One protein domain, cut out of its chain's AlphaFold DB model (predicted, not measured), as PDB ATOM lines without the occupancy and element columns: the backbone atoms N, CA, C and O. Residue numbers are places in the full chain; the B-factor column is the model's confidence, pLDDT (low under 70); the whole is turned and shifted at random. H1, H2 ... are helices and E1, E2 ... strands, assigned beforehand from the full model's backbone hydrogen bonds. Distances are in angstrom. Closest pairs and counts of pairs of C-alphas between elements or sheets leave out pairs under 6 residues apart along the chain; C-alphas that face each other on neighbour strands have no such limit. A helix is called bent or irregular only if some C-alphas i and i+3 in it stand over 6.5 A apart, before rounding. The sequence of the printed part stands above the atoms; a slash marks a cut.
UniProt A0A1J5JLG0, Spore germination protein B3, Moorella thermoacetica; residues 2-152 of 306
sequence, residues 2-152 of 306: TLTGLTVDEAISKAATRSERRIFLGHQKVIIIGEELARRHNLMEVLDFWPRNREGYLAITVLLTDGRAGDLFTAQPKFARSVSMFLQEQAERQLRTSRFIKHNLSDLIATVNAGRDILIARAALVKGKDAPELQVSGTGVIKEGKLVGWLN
ATOM      1  N   THR A   2      -2.180  23.962 -11.330       84.75
ATOM      2  CA  THR A   2      -1.975  25.229 -10.612       84.75
ATOM      3  C   THR A   2      -1.396  26.268 -11.570       84.75
ATOM      4  O   THR A   2      -0.596  25.924 -12.448       84.75
ATOM      5  N   LEU A   3      -1.831  27.518 -11.424       87.00
ATOM      6  CA  LEU A   3      -1.455  28.644 -12.280       87.00
ATOM      7  C   LEU A   3      -0.979  29.809 -11.415       87.00
ATOM      8  O   LEU A   3      -1.410  29.953 -10.271       87.00
ATOM      9  N   THR A   4      -0.083  30.628 -11.959       89.06
ATOM     10  CA  THR A   4       0.499  31.775 -11.255       89.06
ATOM     11  C   THR A   4       0.690  32.934 -12.228       89.06
ATOM     12  O   THR A   4       1.160  32.743 -13.350       89.06
ATOM     13  N   GLY A   5       0.324  34.134 -11.793       89.50
ATOM     14  CA  GLY A   5       0.414  35.386 -12.541       89.50
ATOM     15  C   GLY A   5       0.223  36.570 -11.595       89.50
ATOM     16  O   GLY A   5      -0.176  36.374 -10.447       89.50
ATOM     17  N   LEU A   6       0.528  37.773 -12.072       89.81
ATOM     18  CA  LEU A   6       0.296  39.027 -11.353       89.81
ATOM     19  C   LEU A   6      -1.198  39.359 -11.277       89.81
ATOM     20  O   LEU A   6      -1.647  39.963 -10.308       89.81
ATOM     21  N   THR A   7      -1.973  38.930 -12.275       90.38
ATOM     22  CA  THR A   7      -3.438  39.006 -12.279       90.38
ATOM     23  C   THR A   7      -4.049  37.629 -12.525       90.38
ATOM     24  O   THR A   7      -3.402  36.718 -13.053       90.38
ATOM     25  N   VAL A   8      -5.327  37.474 -12.161       89.75
ATOM     26  CA  VAL A   8      -6.094  36.250 -12.450       89.75
ATOM     27  C   VAL A   8      -6.140  35.985 -13.958       89.75
ATOM     28  O   VAL A   8      -5.960  34.846 -14.385       89.75
ATOM     29  N   ASP A   9      -6.298  37.037 -14.763       88.38
ATOM     30  CA  ASP A   9      -6.363  36.933 -16.222       88.38
ATOM     31  C   ASP A   9      -5.024  36.490 -16.834       88.38
ATOM     32  O   ASP A   9      -4.987  35.574 -17.654       88.38
ATOM     33  N   GLU A  10      -3.896  37.034 -16.359       90.31
ATOM     34  CA  GLU A  10      -2.562  36.589 -16.786       90.31
ATOM     35  C   GLU A  10      -2.316  35.120 -16.406       90.31
ATOM     36  O   GLU A  10      -1.791  34.341 -17.205       90.31
ATOM     37  N   ALA A  11      -2.723  34.712 -15.197       90.69
ATOM     38  CA  ALA A  11      -2.601  33.327 -14.753       90.69
ATOM     39  C   ALA A  11      -3.409  32.367 -15.648       90.69
ATOM     40  O   ALA A  11      -2.908  31.296 -16.000       90.69
ATOM     41  N   ILE A  12      -4.628  32.753 -16.051       87.12
ATOM     42  CA  ILE A  12      -5.472  31.988 -16.983       87.12
ATOM     43  C   ILE A  12      -4.864  31.970 -18.389       87.12
ATOM     44  O   ILE A  12      -4.802  30.908 -19.004       87.12
ATOM     45  N   SER A  13      -4.367  33.106 -18.882       86.31
ATOM     46  CA  SER A  13      -3.697  33.208 -20.183       86.31
ATOM     47  C   SER A  13      -2.489  32.269 -20.268       86.31
ATOM     48  O   SER A  13      -2.373  31.471 -21.198       86.31
ATOM     49  N   LYS A  14      -1.653  32.230 -19.220       88.06
ATOM     50  CA  LYS A  14      -0.534  31.275 -19.112       88.06
ATOM     51  C   LYS A  14      -0.990  29.818 -19.154       88.06
ATOM     52  O   LYS A  14      -0.243  28.961 -19.623       88.06
ATOM     53  N   ALA A  15      -2.207  29.514 -18.713       84.69
ATOM     54  CA  ALA A  15      -2.753  28.164 -18.770       84.69
ATOM     55  C   ALA A  15      -2.935  27.639 -20.199       84.69
ATOM     56  O   ALA A  15      -2.842  26.428 -20.402       84.69
ATOM     57  N   ALA A  16      -3.147  28.525 -21.180       79.00
ATOM     58  CA  ALA A  16      -3.269  28.150 -22.588       79.00
ATOM     59  C   ALA A  16      -1.999  27.465 -23.123       79.00
ATOM     60  O   ALA A  16      -2.071  26.657 -24.040       79.00
ATOM     61  N   THR A  17      -0.839  27.713 -22.503       81.06
ATOM     62  CA  THR A  17       0.423  27.036 -22.854       81.06
ATOM     63  C   THR A  17       0.526  25.606 -22.311       81.06
ATOM     64  O   THR A  17       1.425  24.863 -22.693       81.06
ATOM     65  N   ARG A  18      -0.372  25.211 -21.399       80.94
ATOM     66  CA  ARG A  18      -0.335  23.928 -20.672       80.94
ATOM     67  C   ARG A  18      -1.603  23.092 -20.853       80.94
ATOM     68  O   ARG A  18      -1.717  22.032 -20.245       80.94
ATOM     69  N   SER A  19      -2.565  23.578 -21.634       79.44
ATOM     70  CA  SER A  19      -3.862  22.940 -21.847       79.44
ATOM     71  C   SER A  19      -4.299  23.116 -23.293       79.44
ATOM     72  O   SER A  19      -4.422  24.239 -23.769       79.44
ATOM     73  N   GLU A  20      -4.625  22.011 -23.959       76.88
ATOM     74  CA  GLU A  20      -5.229  22.015 -25.301       76.88
ATOM     75  C   GLU A  20      -6.670  22.558 -25.291       76.88
ATOM     76  O   GLU A  20      -7.227  22.909 -26.328       76.88
ATOM     77  N   ARG A  21      -7.298  22.622 -24.108       78.88
ATOM     78  CA  ARG A  21      -8.663  23.129 -23.918       78.88
ATOM     79  C   ARG A  21      -8.639  24.525 -23.312       78.88
ATOM     80  O   ARG A  21      -7.938  24.761 -22.325       78.88
ATOM     81  N   ARG A  22      -9.478  25.422 -23.841       79.44
ATOM     82  CA  ARG A  22      -9.751  26.734 -23.238       79.44
ATOM     83  C   ARG A  22     -10.359  26.548 -21.847       79.44
ATOM     84  O   ARG A  22     -11.322  25.801 -21.679       79.44
ATOM     85  N   ILE A  23      -9.819  27.261 -20.860       78.62
ATOM     86  CA  ILE A  23     -10.435  27.360 -19.537       78.62
ATOM     87  C   ILE A  23     -11.703  28.206 -19.670       78.62
ATOM     88  O   ILE A  23     -11.633  29.368 -20.059       78.62
ATOM     89  N   PHE A  24     -12.850  27.611 -19.353       78.75
ATOM     90  CA  PHE A  24     -14.150  28.277 -19.322       78.75
ATOM     91  C   PHE A  24     -14.600  28.445 -17.870       78.75
ATOM     92  O   PHE A  24     -14.677  27.458 -17.132       78.75
ATOM     93  N   LEU A  25     -14.890  29.679 -17.451       77.56
ATOM     94  CA  LEU A  25     -15.186  29.984 -16.044       77.56
ATOM     95  C   LEU A  25     -16.678  29.959 -15.693       77.56
ATOM     96  O   LEU A  25     -17.020  29.962 -14.511       77.56
ATOM     97  N   GLY A  26     -17.570  29.822 -16.677       75.25
ATOM     98  CA  GLY A  26     -19.021  29.840 -16.442       75.25
ATOM     99  C   GLY A  26     -19.572  28.695 -15.576       75.25
ATOM    100  O   GLY A  26     -20.732  28.736 -15.183       75.25
ATOM    101  N   HIS A  27     -18.762  27.682 -15.244       76.75
ATOM    102  CA  HIS A  27     -19.139  26.572 -14.352       76.75
ATOM    103  C   HIS A  27     -18.391  26.570 -13.010       76.75
ATOM    104  O   HIS A  27     -18.408  25.559 -12.300       76.75
ATOM    105  N   GLN A  28     -17.713  27.661 -12.649       82.25
ATOM    106  CA  GLN A  28     -17.063  27.764 -11.345       82.25
ATOM    107  C   GLN A  28     -18.088  27.604 -10.210       82.25
ATOM    108  O   GLN A  28     -19.179  28.169 -10.243       82.25
ATOM    109  N   LYS A  29     -17.733  26.804  -9.201       83.19
ATOM    110  CA  LYS A  29     -18.629  26.481  -8.077       83.19
ATOM    111  C   LYS A  29     -18.351  27.300  -6.824       83.19
ATOM    112  O   LYS A  29     -19.280  27.664  -6.111       83.19
ATOM    113  N   VAL A  30     -17.077  27.585  -6.565       88.31
ATOM    114  CA  VAL A  30     -16.626  28.264  -5.352       88.31
ATOM    115  C   VAL A  30     -15.371  29.086  -5.628       88.31
ATOM    116  O   VAL A  30     -14.512  28.660  -6.404       88.31
ATOM    117  N   ILE A  31     -15.265  30.240  -4.976       91.75
ATOM    118  CA  ILE A  31     -14.030  31.016  -4.830       91.75
ATOM    119  C   ILE A  31     -13.564  30.838  -3.390       91.75
ATOM    120  O   ILE A  31     -14.345  31.047  -2.465       91.75
ATOM    121  N   ILE A  32     -12.305  30.450  -3.193       94.19
ATOM    122  CA  ILE A  32     -11.726  30.259  -1.860       94.19
ATOM    123  C   ILE A  32     -10.549  31.210  -1.705       94.19
ATOM    124  O   ILE A  32      -9.623  31.186  -2.518       94.19
ATOM    125  N   ILE A  33     -10.579  32.026  -0.657       95.88
ATOM    126  CA  ILE A  33      -9.562  33.038  -0.375       95.88
ATOM    127  C   ILE A  33      -8.782  32.605   0.867       95.88
ATOM    128  O   ILE A  33      -9.368  32.307   1.907       95.88
ATOM    129  N   GLY A  34      -7.456  32.542   0.747       97.56
ATOM    130  CA  GLY A  34      -6.580  32.224   1.875       97.56
ATOM    131  C   GLY A  34      -6.499  33.368   2.886       97.56
ATOM    132  O   GLY A  34      -6.594  34.539   2.513       97.56
ATOM    133  N   GLU A  35      -6.284  33.028   4.154       97.50
ATOM    134  CA  GLU A  35      -6.272  33.980   5.269       97.50
ATOM    135  C   GLU A  35      -5.280  35.132   5.069       97.50
ATOM    136  O   GLU A  35      -5.640  36.292   5.252       97.50
ATOM    137  N   GLU A  36      -4.046  34.837   4.650       97.19
ATOM    138  CA  GLU A  36      -3.010  35.861   4.454       97.19
ATOM    139  C   GLU A  36      -3.442  36.917   3.426       97.19
ATOM    140  O   GLU A  36      -3.289  38.119   3.662       97.19
ATOM    141  N   LEU A  37      -4.044  36.475   2.318       96.81
ATOM    142  CA  LEU A  37      -4.558  37.353   1.269       96.81
ATOM    143  C   LEU A  37      -5.720  38.206   1.792       96.81
ATOM    144  O   LEU A  37      -5.712  39.422   1.611       96.81
ATOM    145  N   ALA A  38      -6.671  37.578   2.493       97.50
ATOM    146  CA  ALA A  38      -7.853  38.240   3.044       97.50
ATOM    147  C   ALA A  38      -7.528  39.245   4.165       97.50
ATOM    148  O   ALA A  38      -8.280  40.195   4.374       97.50
ATOM    149  N   ARG A  39      -6.426  39.049   4.901       97.81
ATOM    150  CA  ARG A  39      -5.962  39.989   5.936       97.81
ATOM    151  C   ARG A  39      -5.226  41.188   5.348       97.81
ATOM    152  O   ARG A  39      -5.383  42.305   5.839       97.81
ATOM    153  N   ARG A  40      -4.392  40.972   4.326       96.75
ATOM    154  CA  ARG A  40      -3.540  42.030   3.759       96.75
ATOM    155  C   ARG A  40      -4.299  42.950   2.808       96.75
ATOM    156  O   ARG A  40      -4.159  44.174   2.900       96.75
ATOM    157  N   HIS A  41      -5.121  42.374   1.937       95.31
ATOM    158  CA  HIS A  41      -5.766  43.080   0.834       95.31
ATOM    159  C   HIS A  41      -7.270  43.215   1.036       95.31
ATOM    160  O   HIS A  41      -7.896  42.385   1.692       95.31
ATOM    161  N   ASN A  42      -7.847  44.275   0.464       94.38
ATOM    162  CA  ASN A  42      -9.294  44.417   0.432       94.38
ATOM    163  C   ASN A  42      -9.883  43.348  -0.504       94.38
ATOM    164  O   ASN A  42      -9.426  43.179  -1.636       94.38
ATOM    165  N   LEU A  43     -10.910  42.631  -0.053       92.94
ATOM    166  CA  LEU A  43     -11.556  41.579  -0.831       92.94
ATOM    167  C   LEU A  43     -12.142  42.090  -2.154       92.94
ATOM    168  O   LEU A  43     -12.194  41.320  -3.107       92.94
ATOM    169  N   MET A  44     -12.541  43.363  -2.248       91.06
ATOM    170  CA  MET A  44     -13.017  43.945  -3.510       91.06
ATOM    171  C   MET A  44     -11.907  44.029  -4.560       91.06
ATOM    172  O   MET A  44     -12.168  43.771  -5.728       91.06
ATOM    173  N   GLU A  45     -10.667  44.306  -4.151       91.50
ATOM    174  CA  GLU A  45      -9.506  44.305  -5.054       91.50
ATOM    175  C   GLU A  45      -9.172  42.878  -5.501       91.50
ATOM    176  O   GLU A  45      -8.937  42.621  -6.679       91.50
ATOM    177  N   VAL A  46      -9.203  41.928  -4.561       91.44
ATOM    178  CA  VAL A  46      -8.924  40.508  -4.830       91.44
ATOM    179  C   VAL A  46      -9.955  39.900  -5.788       91.44
ATOM    180  O   VAL A  46      -9.622  39.033  -6.597       91.44
ATOM    181  N   LEU A  47     -11.212  40.337  -5.695       91.44
ATOM    182  CA  LEU A  47     -12.340  39.771  -6.435       91.44
ATOM    183  C   LEU A  47     -12.731  40.566  -7.689       91.44
ATOM    184  O   LEU A  47     -13.637  40.125  -8.395       91.44
ATOM    185  N   ASP A  48     -12.047  41.671  -8.008       89.62
ATOM    186  CA  ASP A  48     -12.377  42.593  -9.115       89.62
ATOM    187  C   ASP A  48     -12.470  41.902 -10.492       89.62
ATOM    188  O   ASP A  48     -13.256  42.303 -11.353       89.62
ATOM    189  N   PHE A  49     -11.742  40.799 -10.687       89.88
ATOM    190  CA  PHE A  49     -11.762  40.027 -11.932       89.88
ATOM    191  C   PHE A  49     -13.148  39.456 -12.285       89.88
ATOM    192  O   PHE A  49     -13.576  39.522 -13.438       89.88
ATOM    193  N   TRP A  50     -13.865  38.885 -11.313       89.06
ATOM    194  CA  TRP A  50     -15.117  38.163 -11.568       89.06
ATOM    195  C   TRP A  50     -16.268  39.030 -12.086       89.06
ATOM    196  O   TRP A  50     -16.875  38.625 -13.077       89.06
ATOM    197  N   PRO A  51     -16.597  40.198 -11.495       84.69
ATOM    198  CA  PRO A  51     -17.674  41.044 -12.009       84.69
ATOM    199  C   PRO A  51     -17.356  41.668 -13.373       84.69
ATOM    200  O   PRO A  51     -18.275  42.039 -14.098       84.69
ATOM    201  N   ARG A  52     -16.074  41.783 -13.746       83.38
ATOM    202  CA  ARG A  52     -15.649  42.311 -15.055       83.38
ATOM    203  C   ARG A  52     -15.657  41.263 -16.161       83.38
ATOM    204  O   ARG A  52     -15.722  41.612 -17.339       83.38
ATOM    205  N   ASN A  53     -15.571  39.987 -15.803       79.31
ATOM    206  CA  ASN A  53     -15.551  38.905 -16.769       79.31
ATOM    207  C   ASN A  53     -16.976  38.586 -17.250       79.31
ATOM    208  O   ASN A  53     -17.863  38.296 -16.454       79.31
ATOM    209  N   ARG A  54     -17.188  38.575 -18.573       62.75
ATOM    210  CA  ARG A  54     -18.478  38.228 -19.199       62.75
ATOM    211  C   ARG A  54     -18.943  36.797 -18.904       62.75
ATOM    212  O   ARG A  54     -20.133  36.524 -18.990       62.75
ATOM    213  N   GLU A  55     -18.020  35.897 -18.573       68.25
ATOM    214  CA  GLU A  55     -18.312  34.520 -18.146       68.25
ATOM    215  C   GLU A  55     -18.509  34.402 -16.620       68.25
ATOM    216  O   GLU A  55     -18.733  33.305 -16.108       68.25
ATOM    217  N   GLY A  56     -18.391  35.512 -15.881       63.09
ATOM    218  CA  GLY A  56     -18.466  35.558 -14.426       63.09
ATOM    219  C   GLY A  56     -19.869  35.260 -13.901       63.09
ATOM    220  O   GLY A  56     -20.826  35.986 -14.159       63.09
ATOM    221  N   TYR A  57     -19.989  34.199 -13.104       74.44
ATOM    222  CA  TYR A  57     -21.228  33.842 -12.420       74.44
ATOM    223  C   TYR A  57     -21.266  34.485 -11.025       74.44
ATOM    224  O   TYR A  57     -20.653  33.980 -10.089       74.44
ATOM    225  N   LEU A  58     -21.988  35.598 -10.859       79.56
ATOM    226  CA  LEU A  58     -22.039  36.343  -9.584       79.56
ATOM    227  C   LEU A  58     -22.750  35.600  -8.439       79.56
ATOM    228  O   LEU A  58     -22.581  35.956  -7.275       79.56
ATOM    229  N   ALA A  59     -23.504  34.545  -8.753       80.75
ATOM    230  CA  ALA A  59     -24.098  33.651  -7.761       80.75
ATOM    231  C   ALA A  59     -23.120  32.560  -7.264       80.75
ATOM    232  O   ALA A  59     -23.520  31.628  -6.565       80.75
ATOM    233  N   ILE A  60     -21.830  32.669  -7.606       85.06
ATOM    234  CA  ILE A  60     -20.776  31.816  -7.063       85.06
ATOM    235  C   ILE A  60     -20.625  32.011  -5.552       85.06
ATOM    236  O   ILE A  60     -20.691  33.129  -5.041       85.06
ATOM    237  N   THR A  61     -20.396  30.908  -4.840       87.50
ATOM    238  CA  THR A  61     -20.144  30.932  -3.395       87.50
ATOM    239  C   THR A  61     -18.718  31.400  -3.112       87.50
ATOM    240  O   THR A  61     -17.773  30.909  -3.733       87.50
ATOM    241  N   VAL A  62     -18.554  32.309  -2.152       91.38
ATOM    242  CA  VAL A  62     -17.240  32.762  -1.673       91.38
ATOM    243  C   VAL A  62     -16.983  32.178  -0.286       91.38
ATOM    244  O   VAL A  62     -17.828  32.289   0.598       91.38
ATOM    245  N   LEU A  63     -15.820  31.556  -0.100       93.94
ATOM    246  CA  LEU A  63     -15.362  30.994   1.169       93.94
ATOM    247  C   LEU A  63     -14.000  31.578   1.547       93.94
ATOM    248  O   LEU A  63     -13.188  31.926   0.687       93.94
ATOM    249  N   LEU A  64     -13.726  31.614   2.844       96.12
ATOM    250  CA  LEU A  64     -12.385  31.841   3.375       96.12
ATOM    251  C   LEU A  64     -11.786  30.521   3.848       96.12
ATOM    252  O   LEU A  64     -12.512  29.571   4.127       96.12
ATOM    253  N   THR A  65     -10.471  30.467   3.995       95.81
ATOM    254  CA  THR A  65      -9.808  29.358   4.679       95.81
ATOM    255  C   THR A  65      -8.707  29.864   5.592       95.81
ATOM    256  O   THR A  65      -8.064  30.870   5.293       95.81
ATOM    257  N   ASP A  66      -8.507  29.172   6.707       90.88
ATOM    258  CA  ASP A  66      -7.303  29.298   7.513       90.88
ATOM    259  C   ASP A  66      -6.121  28.707   6.738       90.88
ATOM    260  O   ASP A  66      -6.128  27.547   6.329       90.88
ATOM    261  N   GLY A  67      -5.109  29.532   6.481       93.12
ATOM    262  CA  GLY A  67      -3.968  29.156   5.648       93.12
ATOM    263  C   GLY A  67      -4.219  29.273   4.139       93.12
ATOM    264  O   GLY A  67      -4.876  30.201   3.654       93.12
ATOM    265  N   ARG A  68      -3.600  28.376   3.362       94.12
ATOM    266  CA  ARG A  68      -3.544  28.457   1.898       94.12
ATOM    267  C   ARG A  68      -4.696  27.676   1.261       94.12
ATOM    268  O   ARG A  68      -4.796  26.463   1.392       94.12
ATOM    269  N   ALA A  69      -5.495  28.354   0.432       93.88
ATOM    270  CA  ALA A  69      -6.635  27.763  -0.288       93.88
ATOM    271  C   ALA A  69      -6.290  26.520  -1.127       93.88
ATOM    272  O   ALA A  69      -7.114  25.618  -1.263       93.88
ATOM    273  N   GLY A  70      -5.071  26.452  -1.674       92.00
ATOM    274  CA  GLY A  70      -4.603  25.287  -2.426       92.00
ATOM    275  C   GLY A  70      -4.525  24.002  -1.594       92.00
ATOM    276  O   GLY A  70      -4.710  22.923  -2.152       92.00
ATOM    277  N   ASP A  71      -4.316  24.106  -0.282       91.88
ATOM    278  CA  ASP A  71      -4.113  22.950   0.594       91.88
ATOM    279  C   ASP A  71      -5.417  22.167   0.784       91.88
ATOM    280  O   ASP A  71      -5.394  20.940   0.865       91.88
ATOM    281  N   LEU A  72      -6.573  22.838   0.722       91.44
ATOM    282  CA  LEU A  72      -7.891  22.191   0.765       91.44
ATOM    283  C   LEU A  72      -8.077  21.147  -0.347       91.44
ATOM    284  O   LEU A  72      -8.822  20.183  -0.177       91.44
ATOM    285  N   PHE A  73      -7.391  21.316  -1.483       87.31
ATOM    286  CA  PHE A  73      -7.475  20.392  -2.615       87.31
ATOM    287  C   PHE A  73      -6.659  19.105  -2.427       87.31
ATOM    288  O   PHE A  73      -6.688  18.240  -3.299       87.31
ATOM    289  N   THR A  74      -5.959  18.958  -1.297       85.12
ATOM    290  CA  THR A  74      -5.311  17.697  -0.903       85.12
ATOM    291  C   THR A  74      -6.297  16.683  -0.318       85.12
ATOM    292  O   THR A  74      -6.020  15.485  -0.323       85.12
ATOM    293  N   ALA A  75      -7.462  17.139   0.155       84.50
ATOM    294  CA  ALA A  75      -8.498  16.256   0.667       84.50
ATOM    295  C   ALA A  75      -9.162  15.440  -0.448       84.50
ATOM    296  O   ALA A  75      -9.340  15.904  -1.576       84.50
ATOM    297  N   GLN A  76      -9.610  14.239  -0.089       81.25
ATOM    298  CA  GLN A  76     -10.358  13.345  -0.970       81.25
ATOM    299  C   GLN A  76     -11.766  13.127  -0.400       81.25
ATOM    300  O   GLN A  76     -11.953  12.293   0.488       81.25
ATOM    301  N   PRO A  77     -12.775  13.892  -0.860       80.50
ATOM    302  CA  PRO A  77     -14.148  13.709  -0.407       80.50
ATOM    303  C   PRO A  77     -14.641  12.291  -0.719       80.50
ATOM    304  O   PRO A  77     -14.588  11.855  -1.864       80.50
ATOM    305  N   LYS A  78     -15.182  11.590   0.282       77.88
ATOM    306  CA  LYS A  78     -15.633  10.191   0.136       77.88
ATOM    307  C   LYS A  78     -16.805  10.019  -0.839       77.88
ATOM    308  O   LYS A  78     -16.884   9.011  -1.529       77.88
ATOM    309  N   PHE A  79     -17.720  10.990  -0.881       79.25
ATOM    310  CA  PHE A  79     -18.979  10.889  -1.639       79.25
ATOM    311  C   PHE A  79     -19.125  11.925  -2.756       79.25
ATOM    312  O   PHE A  79     -19.961  11.762  -3.641       79.25
ATOM    313  N   ALA A  80     -18.336  13.001  -2.722       78.56
ATOM    314  CA  ALA A  80     -18.413  14.051  -3.727       78.56
ATOM    315  C   ALA A  80     -17.395  13.799  -4.838       78.56
ATOM    316  O   ALA A  80     -16.255  13.420  -4.589       78.56
ATOM    317  N   ARG A  81     -17.785  14.103  -6.077       80.69
ATOM    318  CA  ARG A  81     -16.923  13.948  -7.260       80.69
ATOM    319  C   ARG A  81     -15.713  14.895  -7.272       80.69
ATOM    320  O   ARG A  81     -14.803  14.704  -8.069       80.69
ATOM    321  N   SER A  82     -15.724  15.957  -6.463       84.00
ATOM    322  CA  SER A  82     -14.600  16.891  -6.314       84.00
ATOM    323  C   SER A  82     -14.702  17.694  -5.017       84.00
ATOM    324  O   SER A  82     -15.791  17.846  -4.461       84.00
ATOM    325  N   VAL A  83     -13.578  18.276  -4.592       81.75
ATOM    326  CA  VAL A  83     -13.486  19.240  -3.481       81.75
ATOM    327  C   VAL A  83     -14.423  20.431  -3.698       81.75
ATOM    328  O   VAL A  83     -15.176  20.793  -2.800       81.75
ATOM    329  N   SER A  84     -14.456  21.000  -4.906       82.06
ATOM    330  CA  SER A  84     -15.312  22.151  -5.220       82.06
ATOM    331  C   SER A  84     -16.804  21.822  -5.133       82.06
ATOM    332  O   SER A  84     -17.569  22.631  -4.618       82.06
ATOM    333  N   MET A  85     -17.218  20.636  -5.602       80.38
ATOM    334  CA  MET A  85     -18.606  20.168  -5.461       80.38
ATOM    335  C   MET A  85     -18.961  19.923  -3.996       80.38
ATOM    336  O   MET A  85     -20.016  20.359  -3.554       80.38
ATOM    337  N   PHE A  86     -18.059  19.300  -3.230       84.75
ATOM    338  CA  PHE A  86     -18.256  19.111  -1.794       84.75
ATOM    339  C   PHE A  86     -18.476  20.449  -1.083       84.75
ATOM    340  O   PHE A  86     -19.459  20.606  -0.370       84.75
ATOM    341  N   LEU A  87     -17.588  21.425  -1.294       82.50
ATOM    342  CA  LEU A  87     -17.670  22.728  -0.634       82.50
ATOM    343  C   LEU A  87     -18.918  23.510  -1.043       82.50
ATOM    344  O   LEU A  87     -19.541  24.127  -0.183       82.50
ATOM    345  N   GLN A  88     -19.317  23.447  -2.317       81.38
ATOM    346  CA  GLN A  88     -20.567  24.048  -2.776       81.38
ATOM    347  C   GLN A  88     -21.777  23.402  -2.084       81.38
ATOM    348  O   GLN A  88     -22.592  24.109  -1.496       81.38
ATOM    349  N   GLU A  89     -21.877  22.070  -2.099       82.69
ATOM    350  CA  GLU A  89     -22.979  21.353  -1.448       82.69
ATOM    351  C   GLU A  89     -23.004  21.590   0.066       82.69
ATOM    352  O   GLU A  89     -24.076  21.712   0.654       82.69
ATOM    353  N   GLN A  90     -21.839  21.674   0.718       79.00
ATOM    354  CA  GLN A  90     -21.769  22.018   2.138       79.00
ATOM    355  C   GLN A  90     -22.251  23.444   2.377       79.00
ATOM    356  O   GLN A  90     -23.083  23.640   3.255       79.00
ATOM    357  N   ALA A  91     -21.809  24.417   1.579       73.19
ATOM    358  CA  ALA A  91     -22.260  25.801   1.684       73.19
ATOM    359  C   ALA A  91     -23.767  25.967   1.400       73.19
ATOM    360  O   ALA A  91     -24.397  26.902   1.886       73.19
ATOM    361  N   GLU A  92     -24.386  25.051   0.654       73.31
ATOM    362  CA  GLU A  92     -25.840  25.025   0.447       73.31
ATOM    363  C   GLU A  92     -26.610  24.462   1.660       73.31
ATOM    364  O   GLU A  92     -27.802  24.726   1.821       73.31
ATOM    365  N   ARG A  93     -25.943  23.750   2.579       72.56
ATOM    366  CA  ARG A  93     -26.563  23.098   3.752       72.56
ATOM    367  C   ARG A  93     -26.682  23.991   4.997       72.56
ATOM    368  O   ARG A  93     -26.829  23.466   6.104       72.56
ATOM    369  N   GLN A  94     -26.695  25.319   4.841       66.25
ATOM    370  CA  GLN A  94     -26.898  26.279   5.948       66.25
ATOM    371  C   GLN A  94     -28.143  25.932   6.789       66.25
ATOM    372  O   GLN A  94     -28.092  25.968   8.018       66.25
ATOM    373  N   LEU A  95     -29.207  25.470   6.116       57.88
ATOM    374  CA  LEU A  95     -30.487  24.977   6.657       57.88
ATOM    375  C   LEU A  95     -30.400  23.886   7.737       57.88
ATOM    376  O   LEU A  95     -31.413  23.576   8.351       57.88
ATOM    377  N   ARG A  96     -29.254  23.220   7.917       60.69
ATOM    378  CA  ARG A  96     -29.139  22.108   8.876       60.69
ATOM    379  C   ARG A  96     -28.346  22.444  10.127       60.69
ATOM    380  O   ARG A  96     -28.409  21.680  11.081       60.69
ATOM    381  N   THR A  97     -27.539  23.501  10.107       62.72
ATOM    382  CA  THR A  97     -26.568  23.720  11.189       62.72
ATOM    383  C   THR A  97     -26.477  25.159  11.667       62.72
ATOM    384  O   THR A  97     -26.085  25.356  12.813       62.72
ATOM    385  N   SER A  98     -26.794  26.151  10.825       73.19
ATOM    386  CA  SER A  98     -26.535  27.576  11.105       73.19
ATOM    387  C   SER A  98     -25.081  27.884  11.507       73.19
ATOM    388  O   SER A  98     -24.794  28.946  12.046       73.19
ATOM    389  N   ARG A  99     -24.133  26.972  11.243       71.25
ATOM    390  CA  ARG A  99     -22.716  27.101  11.638       71.25
ATOM    391  C   ARG A  99     -21.885  27.927  10.659       71.25
ATOM    392  O   ARG A  99     -20.672  28.007  10.817       71.25
ATOM    393  N   PHE A 100     -22.518  28.473   9.628       69.62
ATOM    394  CA  PHE A 100     -21.938  29.359   8.627       69.62
ATOM    395  C   PHE A 100     -23.065  30.132   7.930       69.62
ATOM    396  O   PHE A 100     -24.218  29.691   7.934       69.62
ATOM    397  N   ILE A 101     -22.721  31.261   7.311       68.19
ATOM    398  CA  ILE A 101     -23.627  32.046   6.465       68.19
ATOM    399  C   ILE A 101     -23.125  31.958   5.030       68.19
ATOM    400  O   ILE A 101     -21.945  32.200   4.760       68.19
ATOM    401  N   LYS A 102     -24.015  31.583   4.109       72.81
ATOM    402  CA  LYS A 102     -23.722  31.636   2.682       72.81
ATOM    403  C   LYS A 102     -23.911  33.065   2.188       72.81
ATOM    404  O   LYS A 102     -25.015  33.596   2.246       72.81
ATOM    405  N   HIS A 103     -22.859  33.609   1.590       78.69
ATOM    406  CA  HIS A 103     -22.962  34.758   0.705       78.69
ATOM    407  C   HIS A 103     -22.492  34.363  -0.685       78.69
ATOM    408  O   HIS A 103     -21.476  33.675  -0.851       78.69
ATOM    409  N   ASN A 104     -23.241  34.808  -1.684       83.19
ATOM    410  CA  ASN A 104     -22.745  34.794  -3.045       83.19
ATOM    411  C   ASN A 104     -21.862  36.022  -3.282       83.19
ATOM    412  O   ASN A 104     -21.902  37.000  -2.529       83.19
ATOM    413  N   LEU A 105     -21.078  35.993  -4.358       85.44
ATOM    414  CA  LEU A 105     -20.213  37.111  -4.728       85.44
ATOM    415  C   LEU A 105     -20.993  38.427  -4.902       85.44
ATOM    416  O   LEU A 105     -20.508  39.473  -4.482       85.44
ATOM    417  N   SER A 106     -22.211  38.386  -5.454       86.56
ATOM    418  CA  SER A 106     -23.084  39.567  -5.549       86.56
ATOM    419  C   SER A 106     -23.385  40.201  -4.190       86.56
ATOM    420  O   SER A 106     -23.310  41.421  -4.054       86.56
ATOM    421  N   ASP A 107     -23.696  39.381  -3.184       85.19
ATOM    422  CA  ASP A 107     -24.081  39.851  -1.849       85.19
ATOM    423  C   ASP A 107     -22.877  40.460  -1.134       85.19
ATOM    424  O   ASP A 107     -22.984  41.507  -0.493       85.19
ATOM    425  N   LEU A 108     -21.717  39.820  -1.300       88.62
ATOM    426  CA  LEU A 108     -20.445  40.313  -0.795       88.62
ATOM    427  C   LEU A 108     -20.126  41.693  -1.382       88.62
ATOM    428  O   LEU A 108     -19.881  42.630  -0.625       88.62
ATOM    429  N   ILE A 109     -20.162  41.827  -2.712       89.69
ATOM    430  CA  ILE A 109     -19.869  43.090  -3.403       89.69
ATOM    431  C   ILE A 109     -20.837  44.182  -2.941       89.69
ATOM    432  O   ILE A 109     -20.404  45.267  -2.560       89.69
ATOM    433  N   ALA A 110     -22.143  43.898  -2.922       89.00
ATOM    434  CA  ALA A 110     -23.152  44.865  -2.499       89.00
ATOM    435  C   ALA A 110     -22.964  45.310  -1.038       89.00
ATOM    436  O   ALA A 110     -23.142  46.482  -0.716       89.00
ATOM    437  N   THR A 111     -22.596  44.386  -0.148       88.94
ATOM    438  CA  THR A 111     -22.416  44.678   1.281       88.94
ATOM    439  C   THR A 111     -21.162  45.506   1.532       88.94
ATOM    440  O   THR A 111     -21.249  46.549   2.179       88.94
ATOM    441  N   VAL A 112     -20.024  45.104   0.962       87.81
ATOM    442  CA  VAL A 112     -18.753  45.814   1.157       87.81
ATOM    443  C   VAL A 112     -18.771  47.189   0.481       87.81
ATOM    444  O   VAL A 112     -18.327  48.161   1.087       87.81
ATOM    445  N   ASN A 113     -19.364  47.320  -0.714       87.12
ATOM    446  CA  ASN A 113     -19.512  48.624  -1.382       87.12
ATOM    447  C   ASN A 113     -20.446  49.580  -0.628       87.12
ATOM    448  O   ASN A 113     -20.284  50.793  -0.727       87.12
ATOM    449  N   ALA A 114     -21.400  49.051   0.143       87.56
ATOM    450  CA  ALA A 114     -22.226  49.845   1.050       87.56
ATOM    451  C   ALA A 114     -21.489  50.243   2.347       87.56
ATOM    452  O   ALA A 114     -22.115  50.783   3.255       87.56
ATOM    453  N   GLY A 115     -20.189  49.946   2.473       87.25
ATOM    454  CA  GLY A 115     -19.398  50.234   3.670       87.25
ATOM    455  C   GLY A 115     -19.766  49.366   4.874       87.25
ATOM    456  O   GLY A 115     -19.453  49.732   6.005       87.25
ATOM    457  N   ARG A 116     -20.458  48.241   4.654       91.44
ATOM    458  CA  ARG A 116     -20.905  47.342   5.722       91.44
ATOM    459  C   ARG A 116     -19.915  46.202   5.934       91.44
ATOM    460  O   ARG A 116     -19.296  45.702   4.993       91.44
ATOM    461  N   ASP A 117     -19.820  45.771   7.183       95.00
ATOM    462  CA  ASP A 117     -19.049  44.595   7.568       95.00
ATOM    463  C   ASP A 117     -19.865  43.322   7.306       95.00
ATOM    464  O   ASP A 117     -21.098  43.350   7.285       95.00
ATOM    465  N   ILE A 118     -19.187  42.195   7.091       93.25
ATOM    466  CA  ILE A 118     -19.839  40.939   6.699       93.25
ATOM    467  C   ILE A 118     -19.131  39.721   7.296       93.25
ATOM    468  O   ILE A 118     -17.933  39.747   7.581       93.25
ATOM    469  N   LEU A 119     -19.877  38.635   7.487       94.19
ATOM    470  CA  LEU A 119     -19.338  37.329   7.856       94.19
ATOM    471  C   LEU A 119     -19.165  36.472   6.603       94.19
ATOM    472  O   LEU A 119     -20.066  36.422   5.788       94.19
ATOM    473  N   ILE A 120     -18.057  35.752   6.440       93.44
ATOM    474  CA  ILE A 120     -17.889  34.811   5.314       93.44
ATOM    475  C   ILE A 120     -17.591  33.417   5.849       93.44
ATOM    476  O   ILE A 120     -16.734  33.261   6.714       93.44
ATOM    477  N   ALA A 121     -18.279  32.396   5.337       93.06
ATOM    478  CA  ALA A 121     -18.079  31.007   5.740       93.06
ATOM    479  C   ALA A 121     -16.618  30.544   5.586       93.06
ATOM    480  O   ALA A 121     -15.949  30.838   4.592       93.06
ATOM    481  N   ARG A 122     -16.141  29.774   6.569       93.62
ATOM    482  CA  ARG A 122     -14.800  29.182   6.568       93.62
ATOM    483  C   ARG A 122     -14.838  27.743   6.066       93.62
ATOM    484  O   ARG A 122     -15.574  26.923   6.608       93.62
ATOM    485  N   ALA A 123     -14.001  27.435   5.084       93.50
ATOM    486  CA  ALA A 123     -13.603  26.084   4.717       93.50
ATOM    487  C   ALA A 123     -12.274  25.734   5.397       93.50
ATOM    488  O   ALA A 123     -11.339  26.531   5.372       93.50
ATOM    489  N   ALA A 124     -12.181  24.541   5.973       92.56
ATOM    490  CA  ALA A 124     -10.991  24.069   6.669       92.56
ATOM    491  C   ALA A 124     -10.742  22.582   6.395       92.56
ATOM    492  O   ALA A 124     -11.672  21.822   6.098       92.56
ATOM    493  N   LEU A 125      -9.483  22.172   6.544       90.75
ATOM    494  CA  LEU A 125      -9.125  20.769   6.719       90.75
ATOM    495  C   LEU A 125      -9.228  20.414   8.199       90.75
ATOM    496  O   LEU A 125      -8.653  21.084   9.053       90.75
ATOM    497  N   VAL A 126      -9.927  19.328   8.499       89.19
ATOM    498  CA  VAL A 126     -10.018  18.763   9.843       89.19
ATOM    499  C   VAL A 126      -9.393  17.380   9.877       89.19
ATOM    500  O   VAL A 126      -9.326  16.669   8.873       89.19
ATOM    501  N   LYS A 127      -8.913  16.986  11.057       86.62
ATOM    502  CA  LYS A 127      -8.329  15.663  11.259       86.62
ATOM    503  C   LYS A 127      -9.416  14.597  11.099       86.62
ATOM    504  O   LYS A 127     -10.309  14.504  11.938       86.62
ATOM    505  N   GLY A 128      -9.326  13.798  10.042       82.88
ATOM    506  CA  GLY A 128     -10.116  12.579   9.888       82.88
ATOM    507  C   GLY A 128      -9.388  11.356  10.444       82.88
ATOM    508  O   GLY A 128      -8.239  11.435  10.883       82.88
ATOM    509  N   LYS A 129     -10.078  10.212  10.431       80.44
ATOM    510  CA  LYS A 129      -9.546   8.936  10.937       80.44
ATOM    511  C   LYS A 129      -8.370   8.417  10.098       80.44
ATOM    512  O   LYS A 129      -7.362   8.016  10.666       80.44
ATOM    513  N   ASP A 130      -8.508   8.472   8.772       82.81
ATOM    514  CA  ASP A 130      -7.543   7.895   7.822       82.81
ATOM    515  C   ASP A 130      -6.862   8.965   6.950       82.81
ATOM    516  O   ASP A 130      -5.722   8.803   6.526       82.81
ATOM    517  N   ALA A 131      -7.552  10.080   6.691       81.88
ATOM    518  CA  ALA A 131      -7.070  11.202   5.889       81.88
ATOM    519  C   ALA A 131      -7.722  12.516   6.363       81.88
ATOM    520  O   ALA A 131      -8.764  12.463   7.024       81.88
ATOM    521  N   PRO A 132      -7.154  13.691   6.032       85.31
ATOM    522  CA  PRO A 132      -7.803  14.977   6.272       85.31
ATOM    523  C   PRO A 132      -9.186  15.045   5.612       85.31
ATOM    524  O   PRO A 132      -9.351  14.685   4.444       85.31
ATOM    525  N   GLU A 133     -10.177  15.528   6.355       87.69
ATOM    526  CA  GLU A 133     -11.540  15.733   5.865       87.69
ATOM    527  C   GLU A 133     -11.811  17.229   5.676       87.69
ATOM    528  O   GLU A 133     -11.214  18.074   6.339       87.69
ATOM    529  N   LEU A 134     -12.708  17.572   4.749       88.56
ATOM    530  CA  LEU A 134     -13.125  18.956   4.535       88.56
ATOM    531  C   LEU A 134     -14.315  19.297   5.416       88.56
ATOM    532  O   LEU A 134     -15.272  18.528   5.521       88.56
ATOM    533  N   GLN A 135     -14.295  20.502   5.970       87.50
ATOM    534  CA  GLN A 135     -15.394  21.039   6.750       87.50
ATOM    535  C   GLN A 135     -15.671  22.486   6.346       87.50
ATOM    536  O   GLN A 135     -14.743  23.264   6.144       87.50
ATOM    537  N   VAL A 136     -16.954  22.853   6.269       89.06
ATOM    538  CA  VAL A 136     -17.386  24.257   6.249       89.06
ATOM    539  C   VAL A 136     -18.001  24.572   7.609       89.06
ATOM    540  O   VAL A 136     -19.041  24.013   7.963       89.06
ATOM    541  N   SER A 137     -17.326  25.389   8.416       88.81
ATOM    542  CA  SER A 137     -17.783  25.721   9.768       88.81
ATOM    543  C   SER A 137     -17.095  26.960  10.327       88.81
ATOM    544  O   SER A 137     -15.890  27.134  10.161       88.81
ATOM    545  N   GLY A 138     -17.858  27.788  11.036       92.25
ATOM    546  CA  GLY A 138     -17.410  29.097  11.489       92.25
ATOM    547  C   GLY A 138     -17.421  30.129  10.361       92.25
ATOM    548  O   GLY A 138     -17.687  29.824   9.190       92.25
ATOM    549  N   THR A 139     -17.118  31.372  10.720       94.75
ATOM    550  CA  THR A 139     -17.087  32.503   9.786       94.75
ATOM    551  C   THR A 139     -15.893  33.413  10.045       94.75
ATOM    552  O   THR A 139     -15.491  33.629  11.183       94.75
ATOM    553  N   GLY A 140     -15.309  33.965   8.984       96.44
ATOM    554  CA  GLY A 140     -14.375  35.081   9.086       96.44
ATOM    555  C   GLY A 140     -15.128  36.399   9.204       96.44
ATOM    556  O   GLY A 140     -16.132  36.601   8.523       96.44
ATOM    557  N   VAL A 141     -14.641  37.282  10.069       97.38
ATOM    558  CA  VAL A 141     -15.167  38.632  10.280       97.38
ATOM    559  C   VAL A 141     -14.461  39.574   9.318       97.38
ATOM    560  O   VAL A 141     -13.256  39.803   9.451       97.38
ATOM    561  N   ILE A 142     -15.199  40.109   8.350       96.62
ATOM    562  CA  ILE A 142     -14.690  41.078   7.384       96.62
ATOM    563  C   ILE A 142     -15.095  42.478   7.826       96.62
ATOM    564  O   ILE A 142     -16.278  42.810   7.813       96.62
ATOM    565  N   LYS A 143     -14.101  43.293   8.180       95.56
ATOM    566  CA  LYS A 143     -14.263  44.712   8.491       95.56
ATOM    567  C   LYS A 143     -13.650  45.543   7.378       95.56
ATOM    568  O   LYS A 143     -12.483  45.333   7.049       95.56
ATOM    569  N   GLU A 144     -14.425  46.457   6.797       92.75
ATOM    570  CA  GLU A 144     -13.942  47.366   5.736       92.75
ATOM    571  C   GLU A 144     -13.228  46.618   4.590       92.75
ATOM    572  O   GLU A 144     -12.186  47.020   4.072       92.75
ATOM    573  N   GLY A 145     -13.785  45.461   4.220       94.19
ATOM    574  CA  GLY A 145     -13.261  44.609   3.157       94.19
ATOM    575  C   GLY A 145     -12.038  43.765   3.528       94.19
ATOM    576  O   GLY A 145     -11.513  43.104   2.641       94.19
ATOM    577  N   LYS A 146     -11.581  43.730   4.788       97.00
ATOM    578  CA  LYS A 146     -10.451  42.890   5.233       97.00
ATOM    579  C   LYS A 146     -10.831  41.941   6.362       97.00
ATOM    580  O   LYS A 146     -11.636  42.274   7.226       97.00
ATOM    581  N   LEU A 147     -10.210  40.765   6.392       97.88
ATOM    582  CA  LEU A 147     -10.374  39.793   7.471       97.88
ATOM    583  C   LEU A 147      -9.695  40.288   8.753       97.88
ATOM    584  O   LEU A 147      -8.476  40.458   8.793       97.88
ATOM    585  N   VAL A 148     -10.473  40.461   9.823       97.94
ATOM    586  CA  VAL A 148      -9.955  40.883  11.136       97.94
ATOM    587  C   VAL A 148      -9.902  39.749  12.152       97.94
ATOM    588  O   VAL A 148      -9.019  39.742  13.004       97.94
ATOM    589  N   GLY A 149     -10.732  38.719  12.006       97.62
ATOM    590  CA  GLY A 149     -10.707  37.560  12.894       97.62
ATOM    591  C   GLY A 149     -11.717  36.487  12.522       97.62
ATOM    592  O   GLY A 149     -12.298  36.523  11.440       97.62
ATOM    593  N   TRP A 150     -11.915  35.528  13.420       97.25
ATOM    594  CA  TRP A 150     -12.751  34.355  13.184       97.25
ATOM    595  C   TRP A 150     -13.781  34.187  14.301       97.25
ATOM    596  O   TRP A 150     -13.443  34.254  15.484       97.25
ATOM    597  N   LEU A 151     -15.023  33.915  13.918       96.31
ATOM    598  CA  LEU A 151     -16.035  33.349  14.798       96.31
ATOM    599  C   LEU A 151     -15.995  31.828  14.670       96.31
ATOM    600  O   LEU A 151     -15.997  31.268  13.568       96.31
ATOM    601  N   ASN A 152     -15.937  31.158  15.813       93.75
ATOM    602  CA  ASN A 152     -16.101  29.718  15.883       93.75
ATOM    603  C   ASN A 152     -17.566  29.336  15.571       93.75
ATOM    604  O   ASN A 152     -18.440  30.200  15.532       93.75
TER     605      ASN A 152
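This is residues 2 to 152 of the 306 residues of the protein "Spore germination protein B3" of Moorella thermoacetica (UniProt A0A1J5JLG0). A strongly twisted, curling sheet of five strands makes the core, with H6 packed on one face and H2 and H5 on the other; H7 also packs on the sheet. H1 sits away from the sheet, beyond the short H3 and H4, and the long unnamed stretch of residues 16 to 29 leads from it back to E1. The printed part has 151 residues, with seven named helices and five named strands in the order H1 E1 H2 H3 H4 E2 H5 H6 H7 E3 E4 E5. The mixed sheet runs E1 E2 E3 E4 E5, and the class is mixed, helices and strands. The whole is compact, with a radius of gyration of the C-alphas of 15.4 A and spans of 43 by 41 by 26 A.

The strands are E1, residues 30 to 34; E2, 61 to 65; E3, 118 to 126, 24.5 A long; E4, 133 to 143, 29.2 A; and E5, 146 to 151. C-alpha 30 is at (-16.626, 28.264, -5.352) and C-alpha 151 at (-16.035, 33.349, 14.798). The helices are H1, residues 8 to 15, beginning at C-alpha 8 (-6.094, 36.250, -12.450); H2, 35 to 40; H3, 43 to 47; H4, 49 to 52; H5, 69 to 74; H6, 83 to 96, 20.1 A; and H7, 105 to 113, 12.0 A. H6 is irregular: C-alphas 92 and 95 are 7.8 A apart.

E1 and E2 are parallel, with N 31 and O 61 at 2.9 A; E2 and E3 are parallel, with N 123 and O 64 at 2.8 A. E3, E4 and E5 form a meander, each strand the antiparallel neighbour of the one before, in two hairpins, with N 126 and O 133 at 2.8 A and N 141 and O 149 at 2.8 A. E4 bends by 51 degrees at residue 137. Two strand-helix-strand units, parallel neighbour strands with helices between, are E1, H2 H3 H4, E2 and E2, H5 H6 H7, E3. With helices on both faces the sheet makes three layers, H2 and H7 on one face and H6 on the other. H5 is on the same face as H2, at a height over the sheet of 7.5 A. The closest C-alphas of H6 and E4 are Gln 90 and Val 136, 6.4 A; of H2 and E5, Arg 39 and Leu 147, 4.7 A; of H7 and E2, Val 62 and Leu 105, 6.1 A. H3 is on the sheet, over none of its strands, but only just, with 2 of its C-alphas falling on E1. H1 and H4 are not on the sheet; they are close but not clearly touching, C-alphas Val 8 and Phe 49 being closest at 6.8 A. Every O i to N i+4 pair is within hydrogen-bond range in H1, H2, H3 and H7, against 7 of 10 in H6 and 0 of 2 in H5, where 3 of 3 O i to N i+3 pairs are; H4 is too short for such a pair.

The two C-alphas farthest apart, those of Ala 114 and Asp 130, are 45.0 A apart. The printed part has no cut, and the link from H1 to E1, 14 residues, is long. The mean pLDDT of the printed part is 86.1; residues 54 to 56, 94 to 97 and 100 to 101 are under 70.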